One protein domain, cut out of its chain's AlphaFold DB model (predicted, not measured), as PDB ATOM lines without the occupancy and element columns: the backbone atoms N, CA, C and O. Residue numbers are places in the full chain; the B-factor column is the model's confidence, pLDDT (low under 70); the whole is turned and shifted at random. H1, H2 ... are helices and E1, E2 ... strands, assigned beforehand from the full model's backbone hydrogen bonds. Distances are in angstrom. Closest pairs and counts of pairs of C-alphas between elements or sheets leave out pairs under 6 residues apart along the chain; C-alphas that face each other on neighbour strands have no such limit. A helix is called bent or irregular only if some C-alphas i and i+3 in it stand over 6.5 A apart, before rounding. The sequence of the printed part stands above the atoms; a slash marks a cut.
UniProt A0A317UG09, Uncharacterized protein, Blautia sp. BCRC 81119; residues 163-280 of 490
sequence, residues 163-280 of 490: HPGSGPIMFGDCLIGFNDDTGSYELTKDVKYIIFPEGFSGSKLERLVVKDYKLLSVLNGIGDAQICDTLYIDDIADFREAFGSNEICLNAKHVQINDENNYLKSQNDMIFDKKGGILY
ATOM      1  N   HIS A 163     -23.317 -23.332  32.637       91.94
ATOM      2  CA  HIS A 163     -24.057 -23.831  33.793       91.94
ATOM      3  C   HIS A 163     -23.665 -25.297  33.989       91.94
ATOM      4  O   HIS A 163     -24.345 -26.182  33.473       91.94
ATOM      5  N   PRO A 164     -22.547 -25.579  34.683       92.12
ATOM      6  CA  PRO A 164     -22.019 -26.933  34.786       92.12
ATOM      7  C   PRO A 164     -22.956 -27.854  35.569       92.12
ATOM      8  O   PRO A 164     -23.609 -27.431  36.529       92.12
ATOM      9  N   GLY A 165     -22.946 -29.139  35.218       93.88
ATOM     10  CA  GLY A 165     -23.773 -30.157  35.845       93.88
ATOM     11  C   GLY A 165     -25.028 -30.476  35.042       93.88
ATOM     12  O   GLY A 165     -25.178 -30.107  33.880       93.88
ATOM     13  N   SER A 166     -25.942 -31.202  35.681       95.00
ATOM     14  CA  SER A 166     -27.149 -31.734  35.051       95.00
ATOM     15  C   SER A 166     -28.399 -31.226  35.760       95.00
ATOM     16  O   SER A 166     -28.376 -30.968  36.965       95.00
ATOM     17  N   GLY A 167     -29.485 -31.058  35.014       94.62
ATOM     18  CA  GLY A 167     -30.791 -30.669  35.529       94.62
ATOM     19  C   GLY A 167     -31.303 -29.334  34.984       94.62
ATOM     20  O   GLY A 167     -30.646 -28.675  34.174       94.62
ATOM     21  N   PRO A 168     -32.509 -28.936  35.409       95.12
ATOM     22  CA  PRO A 168     -33.161 -27.732  34.922       95.12
ATOM     23  C   PRO A 168     -32.532 -26.470  35.520       95.12
ATOM     24  O   PRO A 168     -32.144 -26.437  36.690       95.12
ATOM     25  N   ILE A 169     -32.518 -25.394  34.738       95.12
ATOM     26  CA  ILE A 169     -32.277 -24.038  35.228       95.12
ATOM     27  C   ILE A 169     -33.646 -23.422  35.525       95.12
ATOM     28  O   ILE A 169     -34.423 -23.124  34.615       95.12
ATOM     29  N   MET A 170     -33.940 -23.251  36.815       95.75
ATOM     30  CA  MET A 170     -35.214 -22.719  37.302       95.75
ATOM     31  C   MET A 170     -35.099 -21.235  37.658       95.75
ATOM     32  O   MET A 170     -34.180 -20.831  38.370       95.75
ATOM     33  N   PHE A 171     -36.069 -20.436  37.223       96.50
ATOM     34  CA  PHE A 171     -36.284 -19.049  37.620       96.50
ATOM     35  C   PHE A 171     -37.587 -18.954  38.420       96.50
ATOM     36  O   PHE A 171     -38.671 -18.776  37.862       96.50
ATOM     37  N   GLY A 172     -37.494 -19.136  39.739       95.12
ATOM     38  CA  GLY A 172     -38.678 -19.395  40.561       95.12
ATOM     39  C   GLY A 172     -39.319 -20.712  40.124       95.12
ATOM     40  O   GLY A 172     -38.626 -21.723  40.035       95.12
ATOM     41  N   ASP A 173     -40.601 -20.671  39.768       93.50
ATOM     42  CA  ASP A 173     -41.351 -21.845  39.296       93.50
ATOM     43  C   ASP A 173     -41.317 -22.006  37.757       93.50
ATOM     44  O   ASP A 173     -42.026 -22.843  37.186       93.50
ATOM     45  N   CYS A 174     -40.519 -21.183  37.066       95.12
ATOM     46  CA  CYS A 174     -40.372 -21.193  35.612       95.12
ATOM     47  C   CYS A 174     -39.111 -21.962  35.199       95.12
ATOM     48  O   CYS A 174     -38.010 -21.618  35.624       95.12
ATOM     49  N   LEU A 175     -39.244 -22.951  34.321       94.81
ATOM     50  CA  LEU A 175     -38.109 -23.540  33.617       94.81
ATOM     51  C   LEU A 175     -37.658 -22.580  32.509       94.81
ATOM     52  O   LEU A 175     -38.455 -22.220  31.644       94.81
ATOM     53  N   ILE A 176     -36.389 -22.176  32.536       93.75
ATOM     54  CA  ILE A 176     -35.823 -21.221  31.563       93.75
ATOM     55  C   ILE A 176     -34.701 -21.822  30.709       93.75
ATOM     56  O   ILE A 176     -34.233 -21.187  29.770       93.75
ATOM     57  N   GLY A 177     -34.255 -23.039  31.024       93.19
ATOM     58  CA  GLY A 177     -33.181 -23.728  30.314       93.19
ATOM     59  C   GLY A 177     -32.721 -24.982  31.052       93.19
ATOM     60  O   GLY A 177     -33.328 -25.388  32.041       93.19
ATOM     61  N   PHE A 178     -31.624 -25.573  30.591       94.31
ATOM     62  CA  PHE A 178     -31.004 -26.752  31.195       94.31
ATOM     63  C   PHE A 178     -29.506 -26.523  31.381       94.31
ATOM     64  O   PHE A 178     -28.896 -25.786  30.607       94.31
ATOM     65  N   ASN A 179     -28.930 -27.155  32.403       94.56
ATOM     66  CA  ASN A 179     -27.487 -27.154  32.629       94.56
ATOM     67  C   ASN A 179     -26.761 -27.883  31.482       94.56
ATOM     68  O   ASN A 179     -27.356 -28.736  30.816       94.56
ATOM     69  N   ASP A 180     -25.478 -27.576  31.286       91.81
ATOM     70  CA  ASP A 180     -24.683 -27.963  30.112       91.81
ATOM     71  C   ASP A 180     -24.627 -29.483  29.870       91.81
ATOM     72  O   ASP A 180     -24.620 -29.913  28.717       91.81
ATOM     73  N   ASP A 181     -24.655 -30.296  30.933       94.31
ATOM     74  CA  ASP A 181     -24.547 -31.762  30.859       94.31
ATOM     75  C   ASP A 181     -25.924 -32.467  30.872       94.31
ATOM     76  O   ASP A 181     -26.037 -33.666  31.148       94.31
ATOM     77  N   THR A 182     -27.016 -31.736  30.629       96.25
ATOM     78  CA  THR A 182     -28.379 -32.290  30.692       96.25
ATOM     79  C   THR A 182     -28.796 -32.938  29.373       96.25
ATOM     80  O   THR A 182     -29.391 -32.293  28.514       96.25
ATOM     81  N   GLY A 183     -28.541 -34.241  29.229       96.25
ATOM     82  CA  GLY A 183     -29.045 -35.027  28.093       96.25
ATOM     83  C   GLY A 183     -30.514 -35.449  28.236       96.25
ATOM     84  O   GLY A 183     -31.260 -35.463  27.261       96.25
ATOM     85  N   SER A 184     -30.966 -35.745  29.459       97.56
ATOM     86  CA  SER A 184     -32.338 -36.188  29.733       97.56
ATOM     87  C   SER A 184     -32.902 -35.528  30.987       97.56
ATOM     88  O   SER A 184     -32.183 -35.354  31.971       97.56
ATOM     89  N   TYR A 185     -34.197 -35.217  30.979       97.75
ATOM     90  CA  TYR A 185     -34.900 -34.631  32.121       97.75
ATOM     91  C   TYR A 185     -36.296 -35.235  32.287       97.75
ATOM     92  O   TYR A 185     -37.005 -35.442  31.307       97.75
ATOM     93  N   GLU A 186     -36.692 -35.511  33.529       98.00
ATOM     94  CA  GLU A 186     -38.051 -35.929  33.880       98.00
ATOM     95  C   GLU A 186     -38.854 -34.703  34.314       98.00
ATOM     96  O   GLU A 186     -38.515 -34.048  35.300       98.00
ATOM     97  N   LEU A 187     -39.919 -34.385  33.578       96.88
ATOM     98  CA  LEU A 187     -40.787 -33.262  33.891       96.88
ATOM     99  C   LEU A 187     -41.562 -33.552  35.177       96.88
ATOM    100  O   LEU A 187     -42.282 -34.546  35.280       96.88
ATOM    101  N   THR A 188     -41.448 -32.650  36.148       95.81
ATOM    102  CA  THR A 188     -42.151 -32.747  37.426       95.81
ATOM    103  C   THR A 188     -43.163 -31.619  37.574       95.81
ATOM    104  O   THR A 188     -43.082 -30.578  36.924       95.81
ATOM    105  N   LYS A 189     -44.097 -31.793  38.513       95.00
ATOM    106  CA  LYS A 189     -45.086 -30.773  38.895       95.00
ATOM    107  C   LYS A 189     -44.486 -29.479  39.462       95.00
ATOM    108  O   LYS A 189     -45.249 -28.536  39.687       95.00
ATOM    109  N   ASP A 190     -43.191 -29.462  39.776       93.56
ATOM    110  CA  ASP A 190     -42.499 -28.283  40.305       93.56
ATOM    111  C   ASP A 190     -42.239 -27.258  39.191       93.56
ATOM    112  O   ASP A 190     -42.162 -26.063  39.457       93.56
ATOM    113  N   VAL A 191     -42.200 -27.707  37.931       94.94
ATOM    114  CA  VAL A 191     -42.214 -26.823  36.765       94.94
ATOM    115  C   VAL A 191     -43.654 -26.384  36.509       94.94
ATOM    116  O   VAL A 191     -44.499 -27.189  36.120       94.94
ATOM    117  N   LYS A 192     -43.951 -25.104  36.748       93.69
ATOM    118  CA  LYS A 192     -45.287 -24.531  36.502       93.69
ATOM    119  C   LYS A 192     -45.407 -23.887  35.133       93.69
ATOM    120  O   LYS A 192     -46.474 -23.932  34.529       93.69
ATOM    121  N   TYR A 193     -44.313 -23.302  34.666       92.25
ATOM    122  CA  TYR A 193     -44.241 -22.578  33.406       92.25
ATOM    123  C   TYR A 193     -42.908 -22.878  32.731       92.25
ATOM    124  O   TYR A 193     -41.916 -23.148  33.408       92.25
ATOM    125  N   ILE A 194     -42.870 -22.774  31.408       92.19
ATOM    126  CA  ILE A 194     -41.626 -22.804  30.639       92.19
ATOM    127  C   ILE A 194     -41.571 -21.508  29.853       92.19
ATOM    128  O   ILE A 194     -42.521 -21.174  29.150       92.19
ATOM    129  N   ILE A 195     -40.491 -20.757  30.037       92.06
ATOM    130  CA  ILE A 195     -40.334 -19.430  29.449       92.06
ATOM    131  C   ILE A 195     -38.903 -19.323  28.950       92.06
ATOM    132  O   ILE A 195     -37.978 -19.073  29.723       92.06
ATOM    133  N   PHE A 196     -38.721 -19.522  27.652       90.62
ATOM    134  CA  PHE A 196     -37.427 -19.298  27.030       90.62
ATOM    135  C   PHE A 196     -37.248 -17.814  26.686       90.62
ATOM    136  O   PHE A 196     -38.216 -17.163  26.289       90.62
ATOM    137  N   PRO A 197     -36.031 -17.258  26.833       90.56
ATOM    138  CA  PRO A 197     -35.752 -15.903  26.375       90.56
ATOM    139  C   PRO A 197     -35.998 -15.723  24.873       90.56
ATOM    140  O   PRO A 197     -35.809 -16.650  24.085       90.56
ATOM    141  N   GLU A 198     -36.378 -14.518  24.456       89.88
ATOM    142  CA  GLU A 198     -36.547 -14.196  23.037       89.88
ATOM    143  C   GLU A 198     -35.269 -14.506  22.241       89.88
ATOM    144  O   GLU A 198     -34.158 -14.132  22.620       89.88
ATOM    145  N   GLY A 199     -35.422 -15.183  21.102       79.62
ATOM    146  CA  GLY A 199     -34.288 -15.606  20.277       79.62
ATOM    147  C   GLY A 199     -33.526 -16.823  20.814       79.62
ATOM    148  O   GLY A 199     -32.468 -17.146  20.274       79.62
ATOM    149  N   PHE A 200     -34.043 -17.511  21.839       78.44
ATOM    150  CA  PHE A 200     -33.531 -18.809  22.267       78.44
ATOM    151  C   PHE A 200     -33.634 -19.835  21.127       78.44
ATOM    152  O   PHE A 200     -34.714 -20.117  20.610       78.44
ATOM    153  N   SER A 201     -32.494 -20.395  20.724       66.56
ATOM    154  CA  SER A 201     -32.338 -21.232  19.526       66.56
ATOM    155  C   SER A 201     -32.750 -22.701  19.718       66.56
ATOM    156  O   SER A 201     -32.135 -23.592  19.134       66.56
ATOM    157  N   GLY A 202     -33.759 -22.961  20.549       68.00
ATOM    158  CA  GLY A 202     -34.127 -24.312  20.973       68.00
ATOM    159  C   GLY A 202     -33.182 -24.894  22.031       68.00
ATOM    160  O   GLY A 202     -32.045 -24.458  22.225       68.00
ATOM    161  N   SER A 203     -33.690 -25.878  22.761       79.06
ATOM    162  CA  SER A 203     -32.980 -26.566  23.839       79.06
ATOM    163  C   SER A 203     -32.089 -27.688  23.297       79.06
ATOM    164  O   SER A 203     -32.428 -28.352  22.319       79.06
ATOM    165  N   LYS A 204     -30.952 -27.933  23.960       85.62
ATOM    166  CA  LYS A 204     -30.043 -29.055  23.655       85.62
ATOM    167  C   LYS A 204     -30.481 -30.382  24.285       85.62
ATOM    168  O   LYS A 204     -29.767 -31.370  24.160       85.62
ATOM    169  N   LEU A 205     -31.613 -30.398  24.989       94.88
ATOM    170  CA  LEU A 205     -32.108 -31.584  25.676       94.88
ATOM    171  C   LEU A 205     -32.434 -32.692  24.665       94.88
ATOM    172  O   LEU A 205     -33.304 -32.525  23.810       94.88
ATOM    173  N   GLU A 206     -31.782 -33.844  24.791       96.81
ATOM    174  CA  GLU A 206     -32.025 -34.985  23.904       96.81
ATOM    175  C   GLU A 206     -33.366 -35.650  24.230       96.81
ATOM    176  O   GLU A 206     -34.124 -36.002  23.328       96.81
ATOM    177  N   ARG A 207     -33.696 -35.793  25.521       98.00
ATOM    178  CA  ARG A 207     -34.920 -36.469  25.958       98.00
ATOM    179  C   ARG A 207     -35.650 -35.748  27.087       98.00
ATOM    180  O   ARG A 207     -35.099 -35.537  28.165       98.00
ATOM    181  N   LEU A 208     -36.933 -35.464  26.877       97.88
ATOM    182  CA  LEU A 208     -37.863 -35.073  27.934       97.88
ATOM    183  C   LEU A 208     -38.777 -36.255  28.268       97.88
ATOM    184  O   LEU A 208     -39.446 -36.782  27.384       97.88
ATOM    185  N   VAL A 209     -38.809 -36.668  29.533       98.50
ATOM    186  CA  VAL A 209     -39.670 -37.750  30.028       98.50
ATOM    187  C   VAL A 209     -40.850 -37.155  30.786       98.50
ATOM    188  O   VAL A 209     -40.656 -36.356  31.700       98.50
ATOM    189  N   VAL A 210     -42.070 -37.560  30.440       98.19
ATOM    190  CA  VAL A 210     -43.306 -37.112  31.094       98.19
ATOM    191  C   VAL A 210     -44.061 -38.322  31.635       98.19
ATOM    192  O   VAL A 210     -44.629 -39.078  30.859       98.19
ATOM    193  N   LYS A 211     -44.070 -38.501  32.962       97.94
ATOM    194  CA  LYS A 211     -44.740 -39.638  33.633       97.94
ATOM    195  C   LYS A 211     -46.217 -39.424  33.961       97.94
ATOM    196  O   LYS A 211     -46.910 -40.373  34.302       97.94
ATOM    197  N   ASP A 212     -46.672 -38.175  33.922       96.62
ATOM    198  CA  ASP A 212     -48.080 -37.799  34.064       96.62
ATOM    199  C   ASP A 212     -48.439 -36.937  32.859       96.62
ATOM    200  O   ASP A 212     -47.952 -35.806  32.739       96.62
ATOM    201  N   TYR A 213     -49.279 -37.466  31.966       94.94
ATOM    202  CA  TYR A 213     -49.659 -36.789  30.722       94.94
ATOM    203  C   TYR A 213     -50.221 -35.375  30.956       94.94
ATOM    204  O   TYR A 213     -50.134 -34.520  30.078       94.94
ATOM    205  N   LYS A 214     -50.761 -35.073  32.145       94.44
ATOM    206  CA  LYS A 214     -51.303 -33.743  32.472       94.44
ATOM    207  C   LYS A 214     -50.234 -32.654  32.481       94.44
ATOM    208  O   LYS A 214     -50.552 -31.483  32.266       94.44
ATOM    209  N   LEU A 215     -48.971 -33.022  32.699       94.69
ATOM    210  CA  LEU A 215     -47.844 -32.090  32.655       94.69
ATOM    211  C   LEU A 215     -47.523 -31.624  31.229       94.69
ATOM    212  O   LEU A 215     -46.870 -30.596  31.076       94.69
ATOM    213  N   LEU A 216     -48.028 -32.304  30.191       93.88
ATOM    214  CA  LEU A 216     -47.876 -31.856  28.801       93.88
ATOM    215  C   LEU A 216     -48.477 -30.465  28.571       93.88
ATOM    216  O   LEU A 216     -47.964 -29.714  27.751       93.88
ATOM    217  N   SER A 217     -49.500 -30.080  29.339       91.69
ATOM    218  CA  SER A 217     -50.109 -28.744  29.256       91.69
ATOM    219  C   SER A 217     -49.116 -27.599  29.518       91.69
ATOM    220  O   SER A 217     -49.276 -26.494  28.997       91.69
ATOM    221  N   VAL A 218     -48.048 -27.859  30.280       91.94
ATOM    222  CA  VAL A 218     -46.980 -26.889  30.564       91.94
ATOM    223  C   VAL A 218     -46.150 -26.578  29.305       91.94
ATOM    224  O   VAL A 218     -45.583 -25.489  29.191       91.94
ATOM    225  N   LEU A 219     -46.142 -27.482  28.317       91.00
ATOM    226  CA  LEU A 219     -45.483 -27.299  27.019       91.00
ATOM    227  C   LEU A 219     -46.253 -26.365  26.076       91.00
ATOM    228  O   LEU A 219     -45.735 -26.009  25.028       91.00
ATOM    229  N   ASN A 220     -47.459 -25.907  26.414       85.38
ATOM    230  CA  ASN A 220     -48.145 -24.920  25.570       85.38
ATOM    231  C   ASN A 220     -47.507 -23.526  25.674       85.38
ATOM    232  O   ASN A 220     -47.689 -22.688  24.795       85.38
ATOM    233  N   GLY A 221     -46.761 -23.261  26.754       78.25
ATOM    234  CA  GLY A 221     -46.167 -21.950  27.028       78.25
ATOM    235  C   GLY A 221     -44.960 -21.585  26.159       78.25
ATOM    236  O   GLY A 221     -44.570 -20.423  26.142       78.25
ATOM    237  N   ILE A 222     -44.371 -22.544  25.437       82.19
ATOM    238  CA  ILE A 222     -43.129 -22.336  24.666       82.19
ATOM    239  C   ILE A 222     -43.358 -21.891  23.216       82.19
ATOM    240  O   ILE A 222     -42.390 -21.558  22.533       82.19
ATOM    241  N   GLY A 223     -44.611 -21.854  22.745       80.75
ATOM    242  CA  GLY A 223     -44.929 -21.521  21.353       80.75
ATOM    243  C   GLY A 223     -44.206 -22.448  20.370       80.75
ATOM    244  O   GLY A 223     -44.209 -23.666  20.547       80.75
ATOM    245  N   ASP A 224     -43.538 -21.863  19.375       80.12
ATOM    246  CA  ASP A 224     -42.829 -22.592  18.313       80.12
ATOM    247  C   ASP A 224     -41.393 -23.008  18.687       80.12
ATOM    248  O   ASP A 224     -40.648 -23.510  17.846       80.12
ATOM    249  N   ALA A 225     -40.950 -22.777  19.928       85.81
ATOM    250  CA  ALA A 225     -39.584 -23.096  20.341       85.81
ATOM    251  C   ALA A 225     -39.437 -24.581  20.681       85.81
ATOM    252  O   ALA A 225     -40.181 -25.063  21.523       85.81
ATOM    253  N   GLN A 226     -38.444 -25.274  20.107       89.44
ATOM    254  CA  GLN A 226     -38.180 -26.693  20.379       89.44
ATOM    255  C   GLN A 226     -37.611 -26.924  21.796       89.44
ATOM    256  O   GLN A 226     -36.500 -26.472  22.093       89.44
ATOM    257  N   ILE A 227     -38.312 -27.678  22.656       91.44
ATOM    258  CA  ILE A 227     -37.828 -28.000  24.018       91.44
ATOM    259  C   ILE A 227     -36.898 -29.216  24.096       91.44
ATOM    260  O   ILE A 227     -36.030 -29.274  24.971       91.44
ATOM    261  N   CYS A 228     -37.070 -30.207  23.228       94.12
ATOM    262  CA  CYS A 228     -36.243 -31.410  23.240       94.12
ATOM    263  C   CYS A 228     -36.220 -32.095  21.879       94.12
ATOM    264  O   CYS A 228     -37.058 -31.813  21.018       94.12
ATOM    265  N   ASP A 229     -35.260 -32.992  21.677       95.50
ATOM    266  CA  ASP A 229     -35.222 -33.832  20.483       95.50
ATOM    267  C   ASP A 229     -36.316 -34.908  20.530       95.50
ATOM    268  O   ASP A 229     -37.151 -34.967  19.631       95.50
ATOM    269  N   THR A 230     -36.376 -35.683  21.618       97.81
ATOM    270  CA  THR A 230     -37.395 -36.718  21.858       97.81
ATOM    271  C   THR A 230     -38.248 -36.417  23.090       97.81
ATOM    272  O   THR A 230     -37.739 -36.364  24.212       97.81
ATOM    273  N   LEU A 231     -39.564 -36.334  22.903       97.88
ATOM    274  CA  LEU A 231     -40.551 -36.354  23.979       97.88
ATOM    275  C   LEU A 231     -41.022 -37.796  24.216       97.88
ATOM    276  O   LEU A 231     -41.673 -38.394  23.360       97.88
ATOM    277  N   TYR A 232     -40.702 -38.347  25.385       98.56
ATOM    278  CA  TYR A 232     -41.139 -39.675  25.816       98.56
ATOM    279  C   TYR A 232     -42.226 -39.552  26.888       98.56
ATOM    280  O   TYR A 232     -41.975 -39.066  27.993       98.56
ATOM    281  N   ILE A 233     -43.443 -39.985  26.562       98.44
ATOM    282  CA  ILE A 233     -44.585 -39.991  27.479       98.44
ATOM    283  C   ILE A 233     -44.635 -41.362  28.155       98.44
ATOM    284  O   ILE A 233     -45.115 -42.349  27.593       98.44
ATOM    285  N   ASP A 234     -44.112 -41.398  29.376       98.38
ATOM    286  CA  ASP A 234     -43.995 -42.572  30.236       98.38
ATOM    287  C   ASP A 234     -45.227 -42.739  31.134       98.38
ATOM    288  O   ASP A 234     -45.129 -42.873  32.353       98.38
ATOM    289  N   ASP A 235     -46.407 -42.664  30.523       98.12
ATOM    290  CA  ASP A 235     -47.693 -42.792  31.200       98.12
ATOM    291  C   ASP A 235     -48.507 -43.907  30.533       98.12
ATOM    292  O   ASP A 235     -48.661 -43.954  29.309       98.12
ATOM    293  N   ILE A 236     -49.020 -44.831  31.343       98.31
ATOM    294  CA  ILE A 236     -49.809 -45.986  30.893       98.31
ATOM    295  C   ILE A 236     -51.323 -45.758  31.017       98.31
ATOM    296  O   ILE A 236     -52.108 -46.646  30.670       98.31
ATOM    297  N   ALA A 237     -51.747 -44.596  31.525       97.94
ATOM    298  CA  ALA A 237     -53.149 -44.226  31.634       97.94
ATOM    299  C   ALA A 237     -53.814 -44.048  30.257       97.94
ATOM    300  O   ALA A 237     -53.165 -43.901  29.217       97.94
ATOM    301  N   ASP A 238     -55.147 -44.038  30.257       97.06
ATOM    302  CA  ASP A 238     -55.925 -43.652  29.085       97.06
ATOM    303  C   ASP A 238     -56.053 -42.129  29.015       97.06
ATOM    304  O   ASP A 238     -56.853 -41.526  29.732       97.06
ATOM    305  N   PHE A 239     -55.269 -41.510  28.136       95.75
ATOM    306  CA  PHE A 239     -55.320 -40.074  27.855       95.75
ATOM    307  C   PHE A 239     -55.598 -39.779  26.378       95.75
ATOM    308  O   PHE A 239     -55.238 -38.726  25.863       95.75
ATOM    309  N   ARG A 240     -56.289 -40.690  25.683       95.25
ATOM    310  CA  ARG A 240     -56.683 -40.509  24.274       95.25
ATOM    311  C   ARG A 240     -57.439 -39.204  24.032       95.25
ATOM    312  O   ARG A 240     -57.183 -38.519  23.051       95.25
ATOM    313  N   GLU A 241     -58.341 -38.850  24.941       92.06
ATOM    314  CA  GLU A 241     -59.150 -37.628  24.834       92.06
ATOM    315  C   GLU A 241     -58.412 -36.357  25.272       92.06
ATOM    316  O   GLU A 241     -58.980 -35.272  25.209       92.06
ATOM    317  N   ALA A 242     -57.155 -36.473  25.706       91.75
ATOM    318  CA  ALA A 242     -56.311 -35.310  25.942       91.75
ATOM    319  C   ALA A 242     -55.820 -34.698  24.612       91.75
ATOM    320  O   ALA A 242     -55.599 -33.491  24.523       91.75
ATOM    321  N   PHE A 243     -55.720 -35.519  23.560       90.44
ATOM    322  CA  PHE A 243     -55.427 -35.081  22.196       90.44
ATOM    323  C   PHE A 243     -56.681 -34.574  21.471       90.44
ATOM    324  O   PHE A 243     -57.812 -34.970  21.764       90.44
ATOM    325  N   GLY A 244     -56.479 -33.734  20.454       75.31
ATOM    326  CA  GLY A 244     -57.572 -33.115  19.698       75.31
ATOM    327  C   GLY A 244     -58.142 -31.853  20.349       75.31
ATOM    328  O   GLY A 244     -59.209 -31.381  19.956       75.31
ATOM    329  N   SER A 245     -57.414 -31.286  21.309       72.00
ATOM    330  CA  SER A 245     -57.605 -29.934  21.825       72.00
ATOM    331  C   SER A 245     -56.309 -29.140  21.636       72.00
ATOM    332  O   SER A 245     -55.233 -29.730  21.575       72.00
ATOM    333  N   ASN A 246     -56.383 -27.807  21.620       67.62
ATOM    334  CA  ASN A 246     -55.188 -26.948  21.655       67.62
ATOM    335  C   ASN A 246     -54.507 -26.947  23.048       67.62
ATOM    336  O   ASN A 246     -53.717 -26.051  23.341       67.62
ATOM    337  N   GLU A 247     -54.857 -27.885  23.941       70.75
ATOM    338  CA  GLU A 247     -54.361 -27.959  25.321       70.75
ATOM    339  C   GLU A 247     -53.136 -28.867  25.484       70.75
ATOM    340  O   GLU A 247     -52.532 -28.874  26.558       70.75
ATOM    341  N   ILE A 248     -52.748 -29.621  24.454       83.25
ATOM    342  CA  ILE A 248     -51.518 -30.417  24.453       83.25
ATOM    343  C   ILE A 248     -50.717 -30.086  23.202       83.25
ATOM    344  O   ILE A 248     -51.238 -30.124  22.093       83.25
ATOM    345  N   CYS A 249     -49.433 -29.795  23.401       80.06
ATOM    346  CA  CYS A 249     -48.471 -29.594  22.332       80.06
ATOM    347  C   CYS A 249     -47.322 -30.594  22.474       80.06
ATOM    348  O   CYS A 249     -46.660 -30.673  23.512       80.06
ATOM    349  N   LEU A 250     -47.062 -31.345  21.406       92.12
ATOM    350  CA  LEU A 250     -45.952 -32.289  21.321       92.12
ATOM    351  C   LEU A 250     -44.721 -31.610  20.717       92.12
ATOM    352  O   LEU A 250     -44.260 -31.950  19.627       92.12
ATOM    353  N   ASN A 251     -44.218 -30.602  21.428       90.19
ATOM    354  CA  ASN A 251     -43.127 -29.734  20.999       90.19
ATOM    355  C   ASN A 251     -41.761 -30.471  21.019       90.19
ATOM    356  O   ASN A 251     -40.913 -30.293  21.890       90.19
ATOM    357  N   ALA A 252     -41.563 -31.377  20.070       94.06
ATOM    358  CA  ALA A 252     -40.342 -32.156  19.889       94.06
ATOM    359  C   ALA A 252     -40.212 -32.591  18.424       94.06
ATOM    360  O   ALA A 252     -41.180 -32.501  17.663       94.06
ATOM    361  N   LYS A 253     -39.026 -33.063  18.021       93.25
ATOM    362  CA  LYS A 253     -38.853 -33.719  16.712       93.25
ATOM    363  C   LYS A 253     -39.422 -35.123  16.719       93.25
ATOM    364  O   LYS A 253     -40.070 -35.517  15.757       93.25
ATOM    365  N   HIS A 254     -39.189 -35.834  17.816       96.81
ATOM    366  CA  HIS A 254     -39.617 -37.205  17.991       96.81
ATOM    367  C   HIS A 254     -40.580 -37.333  19.159       96.81
ATOM    368  O   HIS A 254     -40.398 -36.701  20.204       96.81
ATOM    369  N   VAL A 255     -41.596 -38.176  18.992       97.69
ATOM    370  CA  VAL A 255     -42.586 -38.460  20.038       97.69
ATOM    371  C   VAL A 255     -42.732 -39.957  20.235       97.69
ATOM    372  O   VAL A 255     -42.863 -40.724  19.281       97.69
ATOM    373  N   GLN A 256     -42.698 -40.374  21.495       98.50
ATOM    374  CA  GLN A 256     -42.759 -41.775  21.884       98.50
ATOM    375  C   GLN A 256     -43.739 -41.959  23.042       98.50
ATOM    376  O   GLN A 256     -43.731 -41.195  24.004       98.50
ATOM    377  N   ILE A 257     -44.576 -42.989  22.944       98.31
ATOM    378  CA  ILE A 257     -45.464 -43.454  24.011       98.31
ATOM    379  C   ILE A 257     -44.845 -44.702  24.637       98.31
ATOM    380  O   ILE A 257     -44.295 -45.533  23.918       98.31
ATOM    381  N   ASN A 258     -44.968 -44.857  25.955       98.44
ATOM    382  CA  ASN A 258     -44.610 -46.098  26.639       98.44
ATOM    383  C   ASN A 258     -45.317 -47.315  26.003       98.44
ATOM    384  O   ASN A 258     -46.544 -47.356  25.897       98.44
ATOM    385  N   ASP A 259     -44.544 -48.331  25.611       97.62
ATOM    386  CA  ASP A 259     -45.046 -49.537  24.941       97.62
ATOM    387  C   ASP A 259     -46.032 -50.360  25.792       97.62
ATOM    388  O   ASP A 259     -46.885 -51.072  25.244       97.62
ATOM    389  N   GLU A 260     -45.972 -50.228  27.120       98.25
ATOM    390  CA  GLU A 260     -46.906 -50.826  28.080       98.25
ATOM    391  C   GLU A 260     -48.256 -50.092  28.146       98.25
ATOM    392  O   GLU A 260     -49.209 -50.599  28.744       98.25
ATOM    393  N   ASN A 261     -48.395 -48.924  27.505       98.56
ATOM    394  CA  ASN A 261     -49.682 -48.246  27.412       98.56
ATOM    395  C   ASN A 261     -50.675 -49.118  26.617       98.56
ATOM    396  O   ASN A 261     -50.445 -49.483  25.460       98.56
ATOM    397  N   ASN A 262     -51.805 -49.464  27.240       98.31
ATOM    398  CA  ASN A 262     -52.814 -50.356  26.655       98.31
ATOM    399  C   ASN A 262     -53.777 -49.652  25.681       98.31
ATOM    400  O   ASN A 262     -54.555 -50.314  24.991       98.31
ATOM    401  N   TYR A 263     -53.735 -48.322  25.618       98.56
ATOM    402  CA  TYR A 263     -54.682 -47.481  24.883       98.56
ATOM    403  C   TYR A 263     -54.051 -46.792  23.682       98.56
ATOM    404  O   TYR A 263     -54.733 -46.594  22.676       98.56
ATOM    405  N   LEU A 264     -52.766 -46.460  23.780       98.50
ATOM    406  CA  LEU A 264     -52.017 -45.670  22.816       98.50
ATOM    407  C   LEU A 264     -50.742 -46.394  22.370       98.50
ATOM    408  O   LEU A 264     -50.222 -47.274  23.057       98.50
ATOM    409  N   LYS A 265     -50.236 -46.012  21.201       98.31
ATOM    410  CA  LYS A 265     -48.891 -46.353  20.721       98.31
ATOM    411  C   LYS A 265     -48.338 -45.206  19.885       98.31
ATOM    412  O   LYS A 265     -49.109 -44.439  19.313       98.31
ATOM    413  N   SER A 266     -47.022 -45.136  19.755       98.00
ATOM    414  CA  SER A 266     -46.348 -44.232  18.822       98.00
ATOM    415  C   SER A 266     -45.694 -45.004  17.680       98.00
ATOM    416  O   SER A 266     -45.163 -46.093  17.890       98.00
ATOM    417  N   GLN A 267     -45.699 -44.436  16.479       97.31
ATOM    418  CA  GLN A 267     -44.957 -44.938  15.323       97.31
ATOM    419  C   GLN A 267     -44.666 -43.764  14.382       97.31
ATOM    420  O   GLN A 267     -45.575 -42.996  14.093       97.31
ATOM    421  N   ASN A 268     -43.434 -43.646  13.877       95.31
ATOM    422  CA  ASN A 268     -43.030 -42.582  12.942       95.31
ATOM    423  C   ASN A 268     -43.411 -41.170  13.430       95.31
ATOM    424  O   ASN A 268     -43.968 -40.385  12.670       95.31
ATOM    425  N   ASP A 269     -43.175 -40.888  14.715       97.19
ATOM    426  CA  ASP A 269     -43.486 -39.598  15.348       97.19
ATOM    427  C   ASP A 269     -44.972 -39.195  15.284       97.19
ATOM    428  O   ASP A 269     -45.333 -38.021  15.366       97.19
ATOM    429  N   MET A 270     -45.846 -40.197  15.175       97.62
ATOM    430  CA  MET A 270     -47.300 -40.080  15.243       97.62
ATOM    431  C   MET A 270     -47.831 -40.942  16.391       97.62
ATOM    432  O   MET A 270     -47.308 -42.025  16.669       97.62
ATOM    433  N   ILE A 271     -48.891 -40.476  17.047       97.81
ATOM    434  CA  ILE A 271     -49.569 -41.140  18.161       97.81
ATOM    435  C   ILE A 271     -50.899 -41.706  17.672       97.81
ATOM    436  O   ILE A 271     -51.720 -41.005  17.082       97.81
ATOM    437  N   PHE A 272     -51.134 -42.982  17.962       98.38
ATOM    438  CA  PHE A 272     -52.314 -43.730  17.540       98.38
ATOM    439  C   PHE A 272     -53.017 -44.381  18.727       98.38
ATOM    440  O   PHE A 272     -52.406 -44.590  19.775       98.38
ATOM    441  N   ASP A 273     -54.266 -44.815  18.537       98.44
ATOM    442  CA  ASP A 273     -54.817 -45.861  19.402       98.44
ATOM    443  C   ASP A 273     -53.964 -47.137  19.317       98.44
ATOM    444  O   ASP A 273     -53.283 -47.404  18.324       98.44
ATOM    445  N   LYS A 274     -54.044 -47.990  20.342       97.69
ATOM    446  CA  LYS A 274     -53.238 -49.218  20.414       97.69
ATOM    447  C   LYS A 274     -53.402 -50.113  19.180       97.69
ATOM    448  O   LYS A 274     -52.451 -50.776  18.768       97.69
ATOM    449  N   LYS A 275     -54.587 -50.110  18.557       97.69
ATOM    450  CA  LYS A 275     -54.870 -50.881  17.335       97.69
ATOM    451  C   LYS A 275     -54.279 -50.246  16.069       97.69
ATOM    452  O   LYS A 275     -54.049 -50.970  15.107       97.69
ATOM    453  N   GLY A 276     -53.989 -48.944  16.064       97.81
ATOM    454  CA  GLY A 276     -53.474 -48.201  14.908       97.81
ATOM    455  C   GLY A 276     -54.545 -47.757  13.907       97.81
ATOM    456  O   GLY A 276     -54.210 -47.411  12.781       97.81
ATOM    457  N   GLY A 277     -55.826 -47.803  14.278       98.25
ATOM    458  CA  GLY A 277     -56.937 -47.381  13.424       98.25
ATOM    459  C   GLY A 277     -57.244 -45.884  13.510       98.25
ATOM    460  O   GLY A 277     -57.855 -45.339  12.589       98.25
ATOM    461  N   ILE A 278     -56.834 -45.212  14.586       98.56
ATOM    462  CA  ILE A 278     -57.080 -43.788  14.827       98.56
ATOM    463  C   ILE A 278     -55.747 -43.103  15.106       98.56
ATOM    464  O   ILE A 278     -55.061 -43.479  16.052       98.56
ATOM    465  N   LEU A 279     -55.408 -42.091  14.310       98.31
ATOM    466  CA  LEU A 279     -54.272 -41.200  14.542       98.31
ATOM    467  C   LEU A 279     -54.767 -39.985  15.341       98.31
ATOM    468  O   LEU A 279     -55.696 -39.295  14.911       98.31
ATOM    469  N   TYR A 280     -54.180 -39.778  16.519       97.00
ATOM    470  CA  TYR A 280     -54.552 -38.738  17.478       97.00
ATOM    471  C   TYR A 280     -53.722 -37.465  17.333       97.00
ATOM    472  O   TYR A 280     -54.300 -36.386  17.371       97.00
TER     473      TYR A 280
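Overview. This is residues 163 to 280 of the 490 residues of an uncharacterized protein of Blautia sp. BCRC 81119 (UniProt A0A317UG09). The chain is wound in a short, elongated stack of turns, a small solenoid: four parallel strands, E3, E4, E5 and E6, lie side by side as rungs of one wall, and residues 188 to 206, the helix H1 and residues 234 to 251 make the return legs between them. The hairpin of E1 and E2 sits at one end of the stack, and the hairpin of E7 and E8, with E9 beside E8, sits at the other. The printed part has 118 residues with one named helix and nine named strands, in the order E1 E2 E3 E4 H1 E5 E6 E7 E8 E9, and under half of the residues are in named elements. The class is mostly strand; the largest sheet has the order E3, E4, E5, E6, all parallel, and the two hairpins are antiparallel. The whole is compact, with a radius of gyration of the C-alphas of 14.3 A, and its C-alphas span 44 by 26 by 24 A.

Arrangement. Start with E1, residues 168 to 171, and E2, residues 174 to 178, a hairpin of antiparallel strands; look for N 169 and O 177, 2.8 A apart and within hydrogen-bond range. Residues 174 to 175 of E2 also pair, parallel, with residues 193 to 194. E3, residues 184 to 187, is apart from E2, and its closest C-alphas to E1 are those of Tyr 185 and Pro 168, 7.6 A. E3 is an edge strand, parallel to E4, residues 207 to 210, with N 187 and O 209 at 2.8 A. H1, residues 213 to 222, is on the sheet but only grazes it, with its residues 213 to 218. Its closest C-alpha to E5, residues 228 to 233, is that of Tyr 213, 6.8 A from that of Ile 233. E4, H1 and E5 form a strand-helix-strand unit, two parallel neighbour strands with a helix between, and its crossover is right-handed. Between E4 and E5 you will find N 208 and O 230 at 2.9 A. E6, residues 252 to 257, is the other edge strand, parallel to E5, with N 231 and O 254 at 2.8 A. From E3 to E6 the strands' lines turn by 67 degrees. Next come E7, residues 264 to 267, and E8, residues 270 to 273, an antiparallel hairpin with N 272 and O 265 at 2.8 A. The closest C-alphas of E6 and E7 are those of Gln 256 and Ser 266, 5.3 A. E9, residues 278 to 280, pairs with no named strand; its closest C-alpha to E8 is that of Leu 279, 4.4 A from that of Phe 272. In H1, 0 of 6 O i to N i+4 pairs are within hydrogen-bond range, against 5 of 7 O i to N i+3 pairs.

Along the chain. Find C-alpha 168 at (-33.161, -27.732, 34.922), where E1 begins. H1 starts at C-alpha 213, at (-49.659, -36.789, 30.722), and is 17.0 A long; it is neither bent nor irregular, but only just, with C-alphas 218 and 221 at 6.1 A. E5 is 12.7 A long and E6 13.1 A. E9 ends at C-alpha 280, at (-54.552, -38.738, 17.478).

Size, cuts and confidence. The two C-alphas farthest apart are those of Pro 164 and Gly 277, 45.8 A. The printed part has no cut. The links E3 to E4, 19 residues, and E5 to E6, 18 residues, are long. The mean pLDDT of the printed part is 92.8; look for values under 70 at residues 201 to 202 and residue 246.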